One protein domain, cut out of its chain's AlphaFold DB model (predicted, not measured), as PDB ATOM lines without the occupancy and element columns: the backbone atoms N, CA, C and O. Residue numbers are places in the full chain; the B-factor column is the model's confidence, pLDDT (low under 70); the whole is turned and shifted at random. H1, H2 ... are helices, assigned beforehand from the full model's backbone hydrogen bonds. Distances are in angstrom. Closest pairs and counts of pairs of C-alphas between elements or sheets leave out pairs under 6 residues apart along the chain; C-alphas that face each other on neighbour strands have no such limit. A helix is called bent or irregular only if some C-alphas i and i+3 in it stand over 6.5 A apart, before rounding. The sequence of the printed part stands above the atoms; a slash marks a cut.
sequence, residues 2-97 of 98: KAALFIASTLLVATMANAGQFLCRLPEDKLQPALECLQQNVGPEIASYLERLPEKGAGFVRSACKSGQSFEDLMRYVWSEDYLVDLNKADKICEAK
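What this domain is: This is residues 2 to 97 of the 98 residues of the protein "Putative microplusin" of Rhipicephalus microplus (UniProt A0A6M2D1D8). A compact body of helices has one long helical arm: residues 2 to 11 of H1 stick out free, and residues 12 to 97 make the body. In the body H3 has three helices packed on it, with H4 folding back from its end as a hairpin and H5 and H7 crossing it steeply, while the short H2 packs on H5 and the short H6 meets H5 at a corner. The printed part has 96 residues with seven named helices, H1 to H7 in order along the chain, and no named strand; the class is all helix. It is compact, with a radius of gyration of the C-alphas of 13.4 A, and its elongated outline spans 45 by 27 by 27 A, the arm making the length.

Where its parts are: H1, residues 2 to 16, begins at C-alpha 2 (23.353, 16.215, 13.245) and is 21.5 A long. H2 is residues 21 to 25, 6.7 A. H3, residues 28 to 41, begins at C-alpha 28 (-4.227, 42.284, 35.808) and is 20.9 A long; it is irregular, but only just: C-alphas 29 and 32 are 6.7 A apart. H4 is residues 44 to 52, 12.4 A. H5, residues 54 to 66, is 18.2 A long and irregular, with C-alphas 56 and 59 8.5 A apart. H6 is residues 71 to 75, 6.2 A. H7, residues 81 to 95, is 20.7 A long and ends at C-alpha 95 (0.413, 33.966, 24.294).

How they stand to each other: H1 touches no helix but is near H7, the closest C-alphas being those of Met 16 and Asn 88, 6.6 A apart. H2 touches residues 61 to 65 of H5, closest at the C-alphas of Cys 24 and Cys 65, 5.4 A. H3 and H7 touch at a steep tilt of 54 degrees, opposite ways, closest at the C-alphas of Asn 41 and Ala 90, 5.0 A. H3 and H4 form a helical hairpin with a shallow tilt of 32 degrees; H3 touches H4 with residues 38 to 40 alone, closest at the C-alphas of Gln 39 and Ala 47, 4.6 A. Residues 31 to 36 of H3 touch residues 55 to 58 of H5 at a steep tilt of 64 degrees, opposite ways, closest at the C-alphas of Gln 32 and Ala 58, 6.4 A. H5 and H6 touch only at the corner, closest at the C-alphas of Val 61 and Phe 71, 6.0 A. H5 and H7 are apart. In H1, H2, H4, H6 and H7 every O i to N i+4 pair is within hydrogen-bond range; in H3 8 of 10 are, and in H5 6 of 9.

The domain as a whole: The C-alphas farthest apart, those of Lys 2 and Pro 54, are 45.7 A from each other. The body without residues 2 to 11 spans 29 by 25 by 25 A. The printed part has no cut, and its six links between helices are tight. Mean pLDDT of the printed part is 73.9; it is under 70 at residues 2 to 20, 69 to 71, 74 and 77 to 78.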
ATOM      1  N   LYS A   2      22.913  15.688  11.930       41.88
ATOM      2  CA  LYS A   2      23.353  16.215  13.245       41.88
ATOM      3  C   LYS A   2      22.971  17.684  13.506       41.88
ATOM      4  O   LYS A   2      22.534  17.995  14.602       41.88
ATOM      5  N   ALA A   3      23.060  18.565  12.505       44.97
ATOM      6  CA  ALA A   3      22.746  19.992  12.679       44.97
ATOM      7  C   ALA A   3      21.273  20.259  13.051       44.97
ATOM      8  O   ALA A   3      21.000  21.131  13.865       44.97
ATOM      9  N   ALA A   4      20.332  19.475  12.512       44.94
ATOM     10  CA  ALA A   4      18.905  19.627  12.807       44.94
ATOM     11  C   ALA A   4      18.567  19.284  14.268       44.94
ATOM     12  O   ALA A   4      17.736  19.956  14.869       44.94
ATOM     13  N   LEU A   5      19.248  18.287  14.852       45.38
ATOM     14  CA  LEU A   5      19.090  17.941  16.267       45.38
ATOM     15  C   LEU A   5      19.585  19.073  17.175       45.38
ATOM     16  O   LEU A   5      18.864  19.470  18.081       45.38
ATOM     17  N   PHE A   6      20.762  19.643  16.896       48.50
ATOM     18  CA  PHE A   6      21.297  20.757  17.690       48.50
ATOM     19  C   PHE A   6      20.425  22.016  17.600       48.50
ATOM     20  O   PHE A   6      20.169  22.643  18.625       48.50
ATOM     21  N   ILE A   7      19.918  22.351  16.407       49.66
ATOM     22  CA  ILE A   7      19.024  23.502  16.211       49.66
ATOM     23  C   ILE A   7      17.698  23.290  16.952       49.66
ATOM     24  O   ILE A   7      17.237  24.199  17.640       49.66
ATOM     25  N   ALA A   8      17.115  22.088  16.874       48.16
ATOM     26  CA  ALA A   8      15.894  21.744  17.599       48.16
ATOM     27  C   ALA A   8      16.083  21.834  19.121       48.16
ATOM     28  O   ALA A   8      15.224  22.388  19.802       48.16
ATOM     29  N   SER A   9      17.222  21.375  19.649       43.22
ATOM     30  CA  SER A   9      17.546  21.481  21.076       43.22
ATOM     31  C   SER A   9      17.705  22.934  21.532       43.22
ATOM     32  O   SER A   9      17.149  23.305  22.560       43.22
ATOM     33  N   THR A  10      18.392  23.790  20.765       46.47
ATOM     34  CA  THR A  10      18.512  25.220  21.106       46.47
ATOM     35  C   THR A  10      17.188  25.973  20.991       46.47
ATOM     36  O   THR A  10      16.909  26.832  21.822       46.47
ATOM     37  N   LEU A  11      16.345  25.634  20.006       42.84
ATOM     38  CA  LEU A  11      15.001  26.206  19.885       42.84
ATOM     39  C   LEU A  11      14.103  25.774  21.041       42.84
ATOM     40  O   LEU A  11      13.368  26.607  21.564       42.84
ATOM     41  N   LEU A  12      14.181  24.507  21.461       40.50
ATOM     42  CA  LEU A  12      13.464  24.034  22.641       40.50
ATOM     43  C   LEU A  12      13.879  24.853  23.861       40.50
ATOM     44  O   LEU A  12      13.015  25.491  24.451       40.50
ATOM     45  N   VAL A  13      15.178  24.948  24.159       46.69
ATOM     46  CA  VAL A  13      15.691  25.721  25.304       46.69
ATOM     47  C   VAL A  13      15.272  27.194  25.241       46.69
ATOM     48  O   VAL A  13      14.823  27.733  26.244       46.69
ATOM     49  N   ALA A  14      15.333  27.841  24.072       47.53
ATOM     50  CA  ALA A  14      14.878  29.225  23.911       47.53
ATOM     51  C   ALA A  14      13.366  29.385  24.140       47.53
ATOM     52  O   ALA A  14      12.911  30.420  24.627       47.53
ATOM     53  N   THR A  15      12.577  28.362  23.812       47.06
ATOM     54  CA  THR A  15      11.139  28.365  24.096       47.06
ATOM     55  C   THR A  15      10.807  28.035  25.548       47.06
ATOM     56  O   THR A  15       9.837  28.581  26.053       47.06
ATOM     57  N   MET A  16      11.640  27.240  26.224       44.62
ATOM     58  CA  MET A  16      11.578  26.985  27.672       44.62
ATOM     59  C   MET A  16      12.172  28.132  28.516       44.62
ATOM     60  O   MET A  16      12.130  28.105  29.734       44.62
ATOM     61  N   ALA A  17      12.828  29.118  27.899       49.03
ATOM     62  CA  ALA A  17      13.337  30.297  28.609       49.03
ATOM     63  C   ALA A  17      12.319  31.453  28.627       49.03
ATOM     64  O   ALA A  17      12.456  32.387  29.414       49.03
ATOM     65  N   ASN A  18      11.324  31.408  27.733       52.84
ATOM     66  CA  ASN A  18      10.325  32.466  27.546       52.84
ATOM     67  C   ASN A  18       8.907  32.043  27.947       52.84
ATOM     68  O   ASN A  18       8.032  32.902  28.079       52.84
ATOM     69  N   ALA A  19       8.662  30.750  28.146       55.69
ATOM     70  CA  ALA A  19       7.402  30.285  28.694       55.69
ATOM     71  C   ALA A  19       7.273  30.708  30.172       55.69
ATOM     72  O   ALA A  19       8.243  30.996  30.873       55.69
ATOM     73  N   GLY A  20       6.046  30.979  30.602       63.53
ATOM     74  CA  GLY A  20       5.711  31.617  31.869       63.53
ATOM     75  C   GLY A  20       6.015  33.121  31.931       63.53
ATOM     76  O   GLY A  20       5.375  33.829  32.709       63.53
ATOM     77  N   GLN A  21       6.922  33.658  31.100       70.31
ATOM     78  CA  GLN A  21       7.217  35.099  31.083       70.31
ATOM     79  C   GLN A  21       6.078  35.935  30.499       70.31
ATOM     80  O   GLN A  21       5.937  37.108  30.852       70.31
ATOM     81  N   PHE A  22       5.271  35.386  29.586       79.94
ATOM     82  CA  PHE A  22       4.147  36.143  29.028       79.94
ATOM     83  C   PHE A  22       3.110  36.459  30.114       79.94
ATOM     84  O   PHE A  22       2.684  37.607  30.215       79.94
ATOM     85  N   LEU A  23       2.818  35.510  31.016       81.00
ATOM     86  CA  LEU A  23       1.918  35.725  32.154       81.00
ATOM     87  C   LEU A  23       2.368  36.899  33.036       81.00
ATOM     88  O   LEU A  23       1.541  37.663  33.531       81.00
ATOM     89  N   CYS A  24       3.683  37.085  33.184       81.50
ATOM     90  CA  CYS A  24       4.257  38.208  33.922       81.50
ATOM     91  C   CYS A  24       4.067  39.566  33.232       81.50
ATOM     92  O   CYS A  24       4.030  40.588  33.916       81.50
ATOM     93  N   ARG A  25       3.938  39.585  31.900       83.56
ATOM     94  CA  ARG A  25       3.748  40.796  31.085       83.56
ATOM     95  C   ARG A  25       2.278  41.187  30.933       83.56
ATOM     96  O   ARG A  25       1.994  42.326  30.569       83.56
ATOM     97  N   LEU A  26       1.350  40.275  31.222       84.75
ATOM     98  CA  LEU A  26      -0.077  40.548  31.100       84.75
ATOM     99  C   LEU A  26      -0.561  41.560  32.149       84.75
ATOM    100  O   LEU A  26      -0.186  41.448  33.327       84.75
ATOM    101  N   PRO A  27      -1.455  42.492  31.770       85.62
ATOM    102  CA  PRO A  27      -2.173  43.322  32.730       85.62
ATOM    103  C   PRO A  27      -3.100  42.468  33.616       85.62
ATOM    104  O   PRO A  27      -3.360  41.294  33.340       85.62
ATOM    105  N   GLU A  28      -3.532  43.028  34.745       83.19
ATOM    106  CA  GLU A  28      -4.227  42.284  35.808       83.19
ATOM    107  C   GLU A  28      -5.538  41.646  35.337       83.19
ATOM    108  O   GLU A  28      -5.779  40.470  35.608       83.19
ATOM    109  N   ASP A  29      -6.303  42.364  34.518       87.00
ATOM    110  CA  ASP A  29      -7.562  41.916  33.920       87.00
ATOM    111  C   ASP A  29      -7.394  40.778  32.895       87.00
ATOM    112  O   ASP A  29      -8.358  40.078  32.581       87.00
ATOM    113  N   LYS A  30      -6.177  40.569  32.373       88.06
ATOM    114  CA  LYS A  30      -5.866  39.527  31.377       88.06
ATOM    115  C   LYS A  30      -5.209  38.289  31.968       88.06
ATOM    116  O   LYS A  30      -5.169  37.259  31.299       88.06
ATOM    117  N   LEU A  31      -4.751  38.349  33.219       86.00
ATOM    118  CA  LEU A  31      -4.103  37.204  33.852       86.00
ATOM    119  C   LEU A  31      -5.079  36.051  34.088       86.00
ATOM    120  O   LEU A  31      -4.770  34.922  33.718       86.00
ATOM    121  N   GLN A  32      -6.254  36.332  34.662       87.06
ATOM    122  CA  GLN A  32      -7.251  35.292  34.918       87.06
ATOM    123  C   GLN A  32      -7.632  34.570  33.611       87.06
ATOM    124  O   GLN A  32      -7.445  33.355  33.571       87.06
ATOM    125  N   PRO A  33      -8.032  35.265  32.520       90.25
ATOM    126  CA  PRO A  33      -8.321  34.630  31.230       90.25
ATOM    127  C   PRO A  33      -7.164  33.807  30.642       90.25
ATOM    128  O   PRO A  33      -7.395  32.739  30.072       90.25
ATOM    129  N   ALA A  34      -5.919  34.272  30.779       89.00
ATOM    130  CA  ALA A  34      -4.757  33.533  30.291       89.00
ATOM    131  C   ALA A  34      -4.536  32.225  31.064       89.00
ATOM    132  O   ALA A  34      -4.225  31.200  30.458       89.00
ATOM    133  N   LEU A  35      -4.778  32.225  32.377       87.19
ATOM    134  CA  LEU A  35      -4.726  31.014  33.200       87.19
ATOM    135  C   LEU A  35      -5.842  30.025  32.849       87.19
ATOM    136  O   LEU A  35      -5.615  28.816  32.863       87.19
ATOM    137  N   GLU A  36      -7.031  30.505  32.474       89.25
ATOM    138  CA  GLU A  36      -8.093  29.616  31.983       89.25
ATOM    139  C   GLU A  36      -7.732  29.006  30.631       89.25
ATOM    140  O   GLU A  36      -7.963  27.818  30.413       89.25
ATOM    141  N   CYS A  37      -7.129  29.797  29.739       90.56
ATOM    142  CA  CYS A  37      -6.606  29.286  28.480       90.56
ATOM    143  C   CYS A  37      -5.571  28.185  28.734       90.56
ATOM    144  O   CYS A  37      -5.651  27.126  28.112       90.56
ATOM    145  N   LEU A  38      -4.651  28.397  29.677       88.06
ATOM    146  CA  LEU A  38      -3.657  27.394  30.040       88.06
ATOM    147  C   LEU A  38      -4.305  26.109  30.529       88.06
ATOM    148  O   LEU A  38      -4.041  25.048  29.973       88.06
ATOM    149  N   GLN A  39      -5.225  26.214  31.489       87.50
ATOM    150  CA  GLN A  39      -5.972  25.077  32.022       87.50
ATOM    151  C   GLN A  39      -6.666  24.253  30.918       87.50
ATOM    152  O   GLN A  39      -6.721  23.032  31.015       87.50
ATOM    153  N   GLN A  40      -7.168  24.898  29.860       90.50
ATOM    154  CA  GLN A  40      -7.840  24.228  28.737       90.50
ATOM    155  C   GLN A  40      -6.886  23.563  27.730       90.50
ATOM    156  O   GLN A  40      -7.342  22.754  26.924       90.50
ATOM    157  N   ASN A  41      -5.601  23.928  27.724       90.00
ATOM    158  CA  ASN A  41      -4.627  23.488  26.714       90.00
ATOM    159  C   ASN A  41      -3.500  22.608  27.284       90.00
ATOM    160  O   ASN A  41      -2.634  22.171  26.526       90.00
ATOM    161  N   VAL A  42      -3.514  22.327  28.587       86.38
ATOM    162  CA  VAL A  42      -2.607  21.379  29.255       86.38
ATOM    163  C   VAL A  42      -3.274  20.017  29.476       86.38
ATOM    164  O   VAL A  42      -4.493  19.876  29.370       86.38
ATOM    165  N   GLY A  43      -2.477  18.998  29.811       85.75
ATOM    166  CA  GLY A  43      -2.989  17.678  30.183       85.75
ATOM    167  C   GLY A  43      -3.899  17.700  31.429       85.75
ATOM    168  O   GLY A  43      -3.803  18.610  32.259       85.75
ATOM    169  N   PRO A  44      -4.762  16.681  31.609       86.00
ATOM    170  CA  PRO A  44      -5.811  16.668  32.636       86.00
ATOM    171  C   PRO A  44      -5.280  16.775  34.072       86.00
ATOM    172  O   PRO A  44      -5.930  17.363  34.935       86.00
ATOM    173  N   GLU A  45      -4.089  16.244  34.337       83.25
ATOM    174  CA  GLU A  45      -3.462  16.320  35.656       83.25
ATOM    175  C   GLU A  45      -3.033  17.748  36.019       83.25
ATOM    176  O   GLU A  45      -3.347  18.231  37.110       83.25
ATOM    177  N   ILE A  46      -2.392  18.454  35.082       80.50
ATOM    178  CA  ILE A  46      -2.006  19.860  35.254       80.50
ATOM    179  C   ILE A  46      -3.263  20.723  35.363       80.50
ATOM    180  O   ILE A  46      -3.353  21.571  36.249       80.50
ATOM    181  N   ALA A  47      -4.261  20.477  34.510       85.50
ATOM    182  CA  ALA A  47      -5.528  21.200  34.543       85.50
ATOM    183  C   ALA A  47      -6.213  21.072  35.915       85.50
ATOM    184  O   ALA A  47      -6.631  22.078  36.490       85.50
ATOM    185  N   SER A  48      -6.257  19.857  36.476       85.56
ATOM    186  CA  SER A  48      -6.803  19.592  37.812       85.56
ATOM    187  C   SER A  48      -5.967  20.220  38.932       85.56
ATOM    188  O   SER A  48      -6.497  20.634  39.964       85.56
ATOM    189  N   TYR A  49      -4.645  20.300  38.778       81.38
ATOM    190  CA  TYR A  49      -3.809  21.040  39.720       81.38
ATOM    191  C   TYR A  49      -4.114  22.543  39.690       81.38
ATOM    192  O   TYR A  49      -4.372  23.117  40.745       81.38
ATOM    193  N   LEU A  50      -4.141  23.164  38.506       80.12
ATOM    194  CA  LEU A  50      -4.433  24.592  38.346       80.12
ATOM    195  C   LEU A  50      -5.820  24.950  38.890       80.12
ATOM    196  O   LEU A  50      -5.967  25.967  39.557       80.12
ATOM    197  N   GLU A  51      -6.817  24.092  38.674       84.12
ATOM    198  CA  GLU A  51      -8.176  24.271  39.199       84.12
ATOM    199  C   GLU A  51      -8.235  24.334  40.731       84.12
ATOM    200  O   GLU A  51      -9.044  25.068  41.296       84.12
ATOM    201  N   ARG A  52      -7.363  23.585  41.415       82.88
ATOM    202  CA  ARG A  52      -7.298  23.552  42.885       82.88
ATOM    203  C   ARG A  52      -6.603  24.772  43.481       82.88
ATOM    204  O   ARG A  52      -6.712  24.994  44.688       82.88
ATOM    205  N   LEU A  53      -5.873  25.544  42.678       77.38
ATOM    206  CA  LEU A  53      -5.224  26.754  43.158       77.38
ATOM    207  C   LEU A  53      -6.260  27.876  43.333       77.38
ATOM    208  O   LEU A  53      -7.085  28.094  42.442       77.38
ATOM    209  N   PRO A  54      -6.194  28.650  44.431       74.31
ATOM    210  CA  PRO A  54      -6.974  29.876  44.563       74.31
ATOM    211  C   PRO A  54      -6.759  30.780  43.347       74.31
ATOM    212  O   PRO A  54      -5.621  30.978  42.918       74.31
ATOM    213  N   GLU A  55      -7.850  31.283  42.763       76.25
ATOM    214  CA  GLU A  55      -7.821  32.100  41.539       76.25
ATOM    215  C   GLU A  55      -7.051  31.438  40.378       76.25
ATOM    216  O   GLU A  55      -6.464  32.124  39.544       76.25
ATOM    217  N   LYS A  56      -7.014  30.100  40.315       74.56
ATOM    218  CA  LYS A  56      -6.217  29.333  39.338       74.56
ATOM    219  C   LYS A  56      -4.710  29.611  39.406       74.56
ATOM    220  O   LYS A  56      -3.977  29.358  38.454       74.56
ATOM    221  N   GLY A  57      -4.237  30.142  40.535       76.62
ATOM    222  CA  GLY A  57      -2.835  30.481  40.756       76.62
ATOM    223  C   GLY A  57      -2.452  31.907  40.356       76.62
ATOM    224  O   GLY A  57      -1.261  32.208  40.344       76.62
ATOM    225  N   ALA A  58      -3.405  32.805  40.075       81.06
ATOM    226  CA  ALA A  58      -3.111  34.190  39.686       81.06
ATOM    227  C   ALA A  58      -2.208  34.923  40.696       81.06
ATOM    228  O   ALA A  58      -1.164  35.467  40.321       81.06
ATOM    229  N   GLY A  59      -2.542  34.869  41.988       77.38
ATOM    230  CA  GLY A  59      -1.712  35.451  43.049       77.38
ATOM    231  C   GLY A  59      -0.308  34.837  43.143       77.38
ATOM    232  O   GLY A  59       0.671  35.546  43.400       77.38
ATOM    233  N   PHE A  60      -0.185  33.534  42.872       78.19
ATOM    234  CA  PHE A  60       1.102  32.837  42.835       78.19
ATOM    235  C   PHE A  60       1.964  33.330  41.670       78.19
ATOM    236  O   PHE A  60       3.101  33.744  41.887       78.19
ATOM    237  N   VAL A  61       1.396  33.397  40.461       80.12
ATOM    238  CA  VAL A  61       2.069  33.940  39.272       80.12
ATOM    239  C   VAL A  61       2.544  35.367  39.528       80.12
ATOM    240  O   VAL A  61       3.704  35.681  39.289       80.12
ATOM    241  N   ARG A  62       1.703  36.241  40.091       82.31
ATOM    242  CA  ARG A  62       2.112  37.623  40.396       82.31
ATOM    243  C   ARG A  62       3.267  37.694  41.387       82.31
ATOM    244  O   ARG A  62       4.165  38.515  41.212       82.31
ATOM    245  N   SER A  63       3.251  36.848  42.410       79.69
ATOM    246  CA  SER A  63       4.317  36.793  43.414       79.69
ATOM    247  C   SER A  63       5.630  36.284  42.813       79.69
ATOM    248  O   SER A  63       6.688  36.861  43.073       79.69
ATOM    249  N   ALA A  64       5.551  35.273  41.944       76.62
ATOM    250  CA  ALA A  64       6.679  34.754  41.176       76.62
ATOM    251  C   ALA A  64       7.311  35.838  40.295       76.62
ATOM    252  O   ALA A  64       8.490  36.159  40.447       76.62
ATOM    253  N   CYS A  65       6.490  36.487  39.464       78.94
ATOM    254  CA  CYS A  65       6.926  37.533  38.547       78.94
ATOM    255  C   CYS A  65       7.580  38.717  39.278       78.94
ATOM    256  O   CYS A  65       8.604  39.230  38.832       78.94
ATOM    257  N   LYS A  66       7.027  39.140  40.428       80.44
ATOM    258  CA  LYS A  66       7.617  40.204  41.266       80.44
ATOM    259  C   LYS A  66       8.974  39.818  41.854       80.44
ATOM    260  O   LYS A  66       9.800  40.694  42.086       80.44
ATOM    261  N   SER A  67       9.200  38.528  42.083       77.38
ATOM    262  CA  SER A  67      10.453  37.997  42.626       77.38
ATOM    263  C   SER A  67      11.526  37.791  41.547       77.38
ATOM    264  O   SER A  67      12.605  37.288  41.848       77.38
ATOM    265  N   GLY A  68      11.240  38.162  40.292       72.12
ATOM    266  CA  GLY A  68      12.132  37.947  39.151       72.12
ATOM    267  C   GLY A  68      12.211  36.488  38.694       72.12
ATOM    268  O   GLY A  68      13.050  36.165  37.860       72.12
ATOM    269  N   GLN A  69      11.356  35.615  39.233       69.88
ATOM    270  CA  GLN A  69      11.259  34.214  38.835       69.88
ATOM    271  C   GLN A  69      10.193  34.058  37.753       69.88
ATOM    272  O   GLN A  69       9.142  34.704  37.808       69.88
ATOM    273  N   SER A  70      10.442  33.190  36.771       68.00
ATOM    274  CA  SER A  70       9.391  32.803  35.834       68.00
ATOM    275  C   SER A  70       8.454  31.780  36.482       68.00
ATOM    276  O   SER A  70       8.835  31.041  37.395       68.00
ATOM    277  N   PHE A  71       7.205  31.730  36.012       69.38
ATOM    278  CA  PHE A  71       6.263  30.691  36.430       69.38
ATOM    279  C   PHE A  71       6.819  29.289  36.128       69.38
ATOM    280  O   PHE A  71       6.716  28.399  36.967       69.38
ATOM    281  N   GLU A  72       7.489  29.115  34.985       70.00
ATOM    282  CA  GLU A  72       8.121  27.851  34.600       70.00
ATOM    283  C   GLU A  72       9.243  27.433  35.564       70.00
ATOM    284  O   GLU A  72       9.284  26.274  35.974       70.00
ATOM    285  N   ASP A  73      10.115  28.359  35.980       70.88
ATOM    286  CA  ASP A  73      11.208  28.059  36.919       70.88
ATOM    287  C   ASP A  73      10.684  27.533  38.251       70.88
ATOM    288  O   ASP A  73      11.271  26.631  38.846       70.88
ATOM    289  N   LEU A  74       9.562  28.076  38.720       67.88
ATOM    290  CA  LEU A  74       8.900  27.571  39.915       67.88
ATOM    291  C   LEU A  74       8.257  26.214  39.666       67.88
ATOM    292  O   LEU A  74       8.364  25.323  40.511       67.88
ATOM    293  N   MET A  75       7.634  26.030  38.503       71.06
ATOM    294  CA  MET A  75       7.012  24.759  38.173       71.06
ATOM    295  C   MET A  75       8.022  23.625  38.003       71.06
ATOM    296  O   MET A  75       7.696  22.494  38.352       71.06
ATOM    297  N   ARG A  76       9.267  23.909  37.604       71.50
ATOM    298  CA  ARG A  76      10.371  22.929  37.562       71.50
ATOM    299  C   ARG A  76      10.676  22.266  38.908       71.50
ATOM    300  O   ARG A  76      11.179  21.149  38.923       71.50
ATOM    301  N   TYR A  77      10.377  22.915  40.035       67.19
ATOM    302  CA  TYR A  77      10.569  22.312  41.364       67.19
ATOM    303  C   TYR A  77       9.435  21.372  41.774       67.19
ATOM    304  O   TYR A  77       9.591  20.588  42.709       67.19
ATOM    305  N   VAL A  78       8.282  21.480  41.115       66.56
ATOM    306  CA  VAL A  78       7.040  20.815  41.523       66.56
ATOM    307  C   VAL A  78       6.626  19.747  40.512       66.56
ATOM    308  O   VAL A  78       5.982  18.768  40.883       66.56
ATOM    309  N   TRP A  79       6.988  19.919  39.243       73.31
ATOM    310  CA  TRP A  79       6.532  19.100  38.128       73.31
ATOM    311  C   TRP A  79       7.688  18.413  37.401       73.31
ATOM    312  O   TRP A  79       8.809  18.912  37.358       73.31
ATOM    313  N   SER A  80       7.397  17.252  36.813       74.31
ATOM    314  CA  SER A  80       8.307  16.558  35.906       74.31
ATOM    315  C   SER A  80       8.510  17.335  34.598       74.31
ATOM    316  O   SER A  80       7.676  18.148  34.196       74.31
ATOM    317  N   GLU A  81       9.603  17.028  33.900       74.75
ATOM    318  CA  GLU A  81       9.934  17.607  32.591       74.75
ATOM    319  C   GLU A  81       8.807  17.447  31.556       74.75
ATOM    320  O   GLU A  81       8.539  18.366  30.782       74.75
ATOM    321  N   ASP A  82       8.081  16.326  31.578       75.38
ATOM    322  CA  ASP A  82       6.970  16.080  30.651       75.38
ATOM    323  C   ASP A  82       5.825  17.089  30.837       75.38
ATOM    324  O   ASP A  82       5.248  17.570  29.858       75.38
ATOM    325  N   TYR A  83       5.533  17.485  32.078       74.25
ATOM    326  CA  TYR A  83       4.517  18.504  32.346       74.25
ATOM    327  C   TYR A  83       4.965  19.898  31.905       74.25
ATOM    328  O   TYR A  83       4.137  20.695  31.465       74.25
ATOM    329  N   LEU A  84       6.266  20.197  31.974       76.56
ATOM    330  CA  LEU A  84       6.814  21.465  31.486       76.56
ATOM    331  C   LEU A  84       6.729  21.555  29.963       76.56
ATOM    332  O   LEU A  84       6.415  22.611  29.420       76.56
ATOM    333  N   VAL A  85       6.951  20.445  29.255       82.00
ATOM    334  CA  VAL A  85       6.770  20.387  27.799       82.00
ATOM    335  C   VAL A  85       5.325  20.708  27.413       82.00
ATOM    336  O   VAL A  85       5.101  21.463  26.463       82.00
ATOM    337  N   ASP A  86       4.348  20.159  28.132       81.12
ATOM    338  CA  ASP A  86       2.936  20.432  27.866       81.12
ATOM    339  C   ASP A  86       2.525  21.855  28.251       81.12
ATOM    340  O   ASP A  86       1.823  22.512  27.478       81.12
ATOM    341  N   LEU A  87       3.037  22.375  29.367       79.12
ATOM    342  CA  LEU A  87       2.852  23.774  29.738       79.12
ATOM    343  C   LEU A  87       3.415  24.713  28.662       79.12
ATOM    344  O   LEU A  87       2.723  25.621  28.225       79.12
ATOM    345  N   ASN A  88       4.612  24.439  28.144       81.00
ATOM    346  CA  ASN A  88       5.256  25.275  27.128       81.00
ATOM    347  C   ASN A  88       4.519  25.272  25.785       81.00
ATOM    348  O   ASN A  88       4.569  26.253  25.036       81.00
ATOM    349  N   LYS A  89       3.832  24.177  25.445       84.56
ATOM    350  CA  LYS A  89       2.932  24.151  24.283       84.56
ATOM    351  C   LYS A  89       1.700  25.017  24.538       84.56
ATOM    352  O   LYS A  89       1.345  25.817  23.672       84.56
ATOM    353  N   ALA A  90       1.075  24.868  25.705       85.12
ATOM    354  CA  ALA A  90      -0.113  25.624  26.084       85.12
ATOM    355  C   ALA A  90       0.181  27.133  26.175       85.12
ATOM    356  O   ALA A  90      -0.577  27.935  25.635       85.12
ATOM    357  N   ASP A  91       1.326  27.507  26.742       83.44
ATOM    358  CA  ASP A  91       1.814  28.882  26.834       83.44
ATOM    359  C   ASP A  91       1.902  29.546  25.466       83.44
ATOM    360  O   ASP A  91       1.348  30.621  25.283       83.44
ATOM    361  N   LYS A  92       2.502  28.893  24.465       85.56
ATOM    362  CA  LYS A  92       2.584  29.450  23.102       85.56
ATOM    363  C   LYS A  92       1.211  29.646  22.461       85.56
ATOM    364  O   LYS A  92       0.998  30.618  21.740       85.56
ATOM    365  N   ILE A  93       0.282  28.715  22.697       87.12
ATOM    366  CA  ILE A  93      -1.095  28.814  22.191       87.12
ATOM    367  C   ILE A  93      -1.813  29.997  22.841       87.12
ATOM    368  O   ILE A  93      -2.567  30.702  22.170       87.12
ATOM    369  N   CYS A  94      -1.608  30.200  24.140       87.25
ATOM    370  CA  CYS A  94      -2.278  31.243  24.900       87.25
ATOM    371  C   CYS A  94      -1.628  32.617  24.702       87.25
ATOM    372  O   CYS A  94      -2.360  33.579  24.521       87.25
ATOM    373  N   GLU A  95      -0.301  32.721  24.623       86.38
ATOM    374  CA  GLU A  95       0.413  33.966  24.294       86.38
ATOM    375  C   GLU A  95      -0.027  34.519  22.930       86.38
ATOM    376  O   GLU A  95      -0.199  35.716  22.777       86.38
ATOM    377  N   ALA A  96      -0.328  33.669  21.944       84.62
ATOM    378  CA  ALA A  96      -0.863  34.138  20.662       84.62
ATOM    379  C   ALA A  96      -2.276  34.767  20.752       84.62
ATOM    380  O   ALA A  96      -2.737  35.366  19.779       84.62
ATOM    381  N   LYS A  97      -2.989  34.601  21.877       81.88
ATOM    382  CA  LYS A  97      -4.355  35.111  22.098       81.88
ATOM    383  C   LYS A  97      -4.407  36.389  22.942       81.88
ATOM    384  O   LYS A  97      -5.485  36.985  23.009       81.88
TER     385      LYS A  97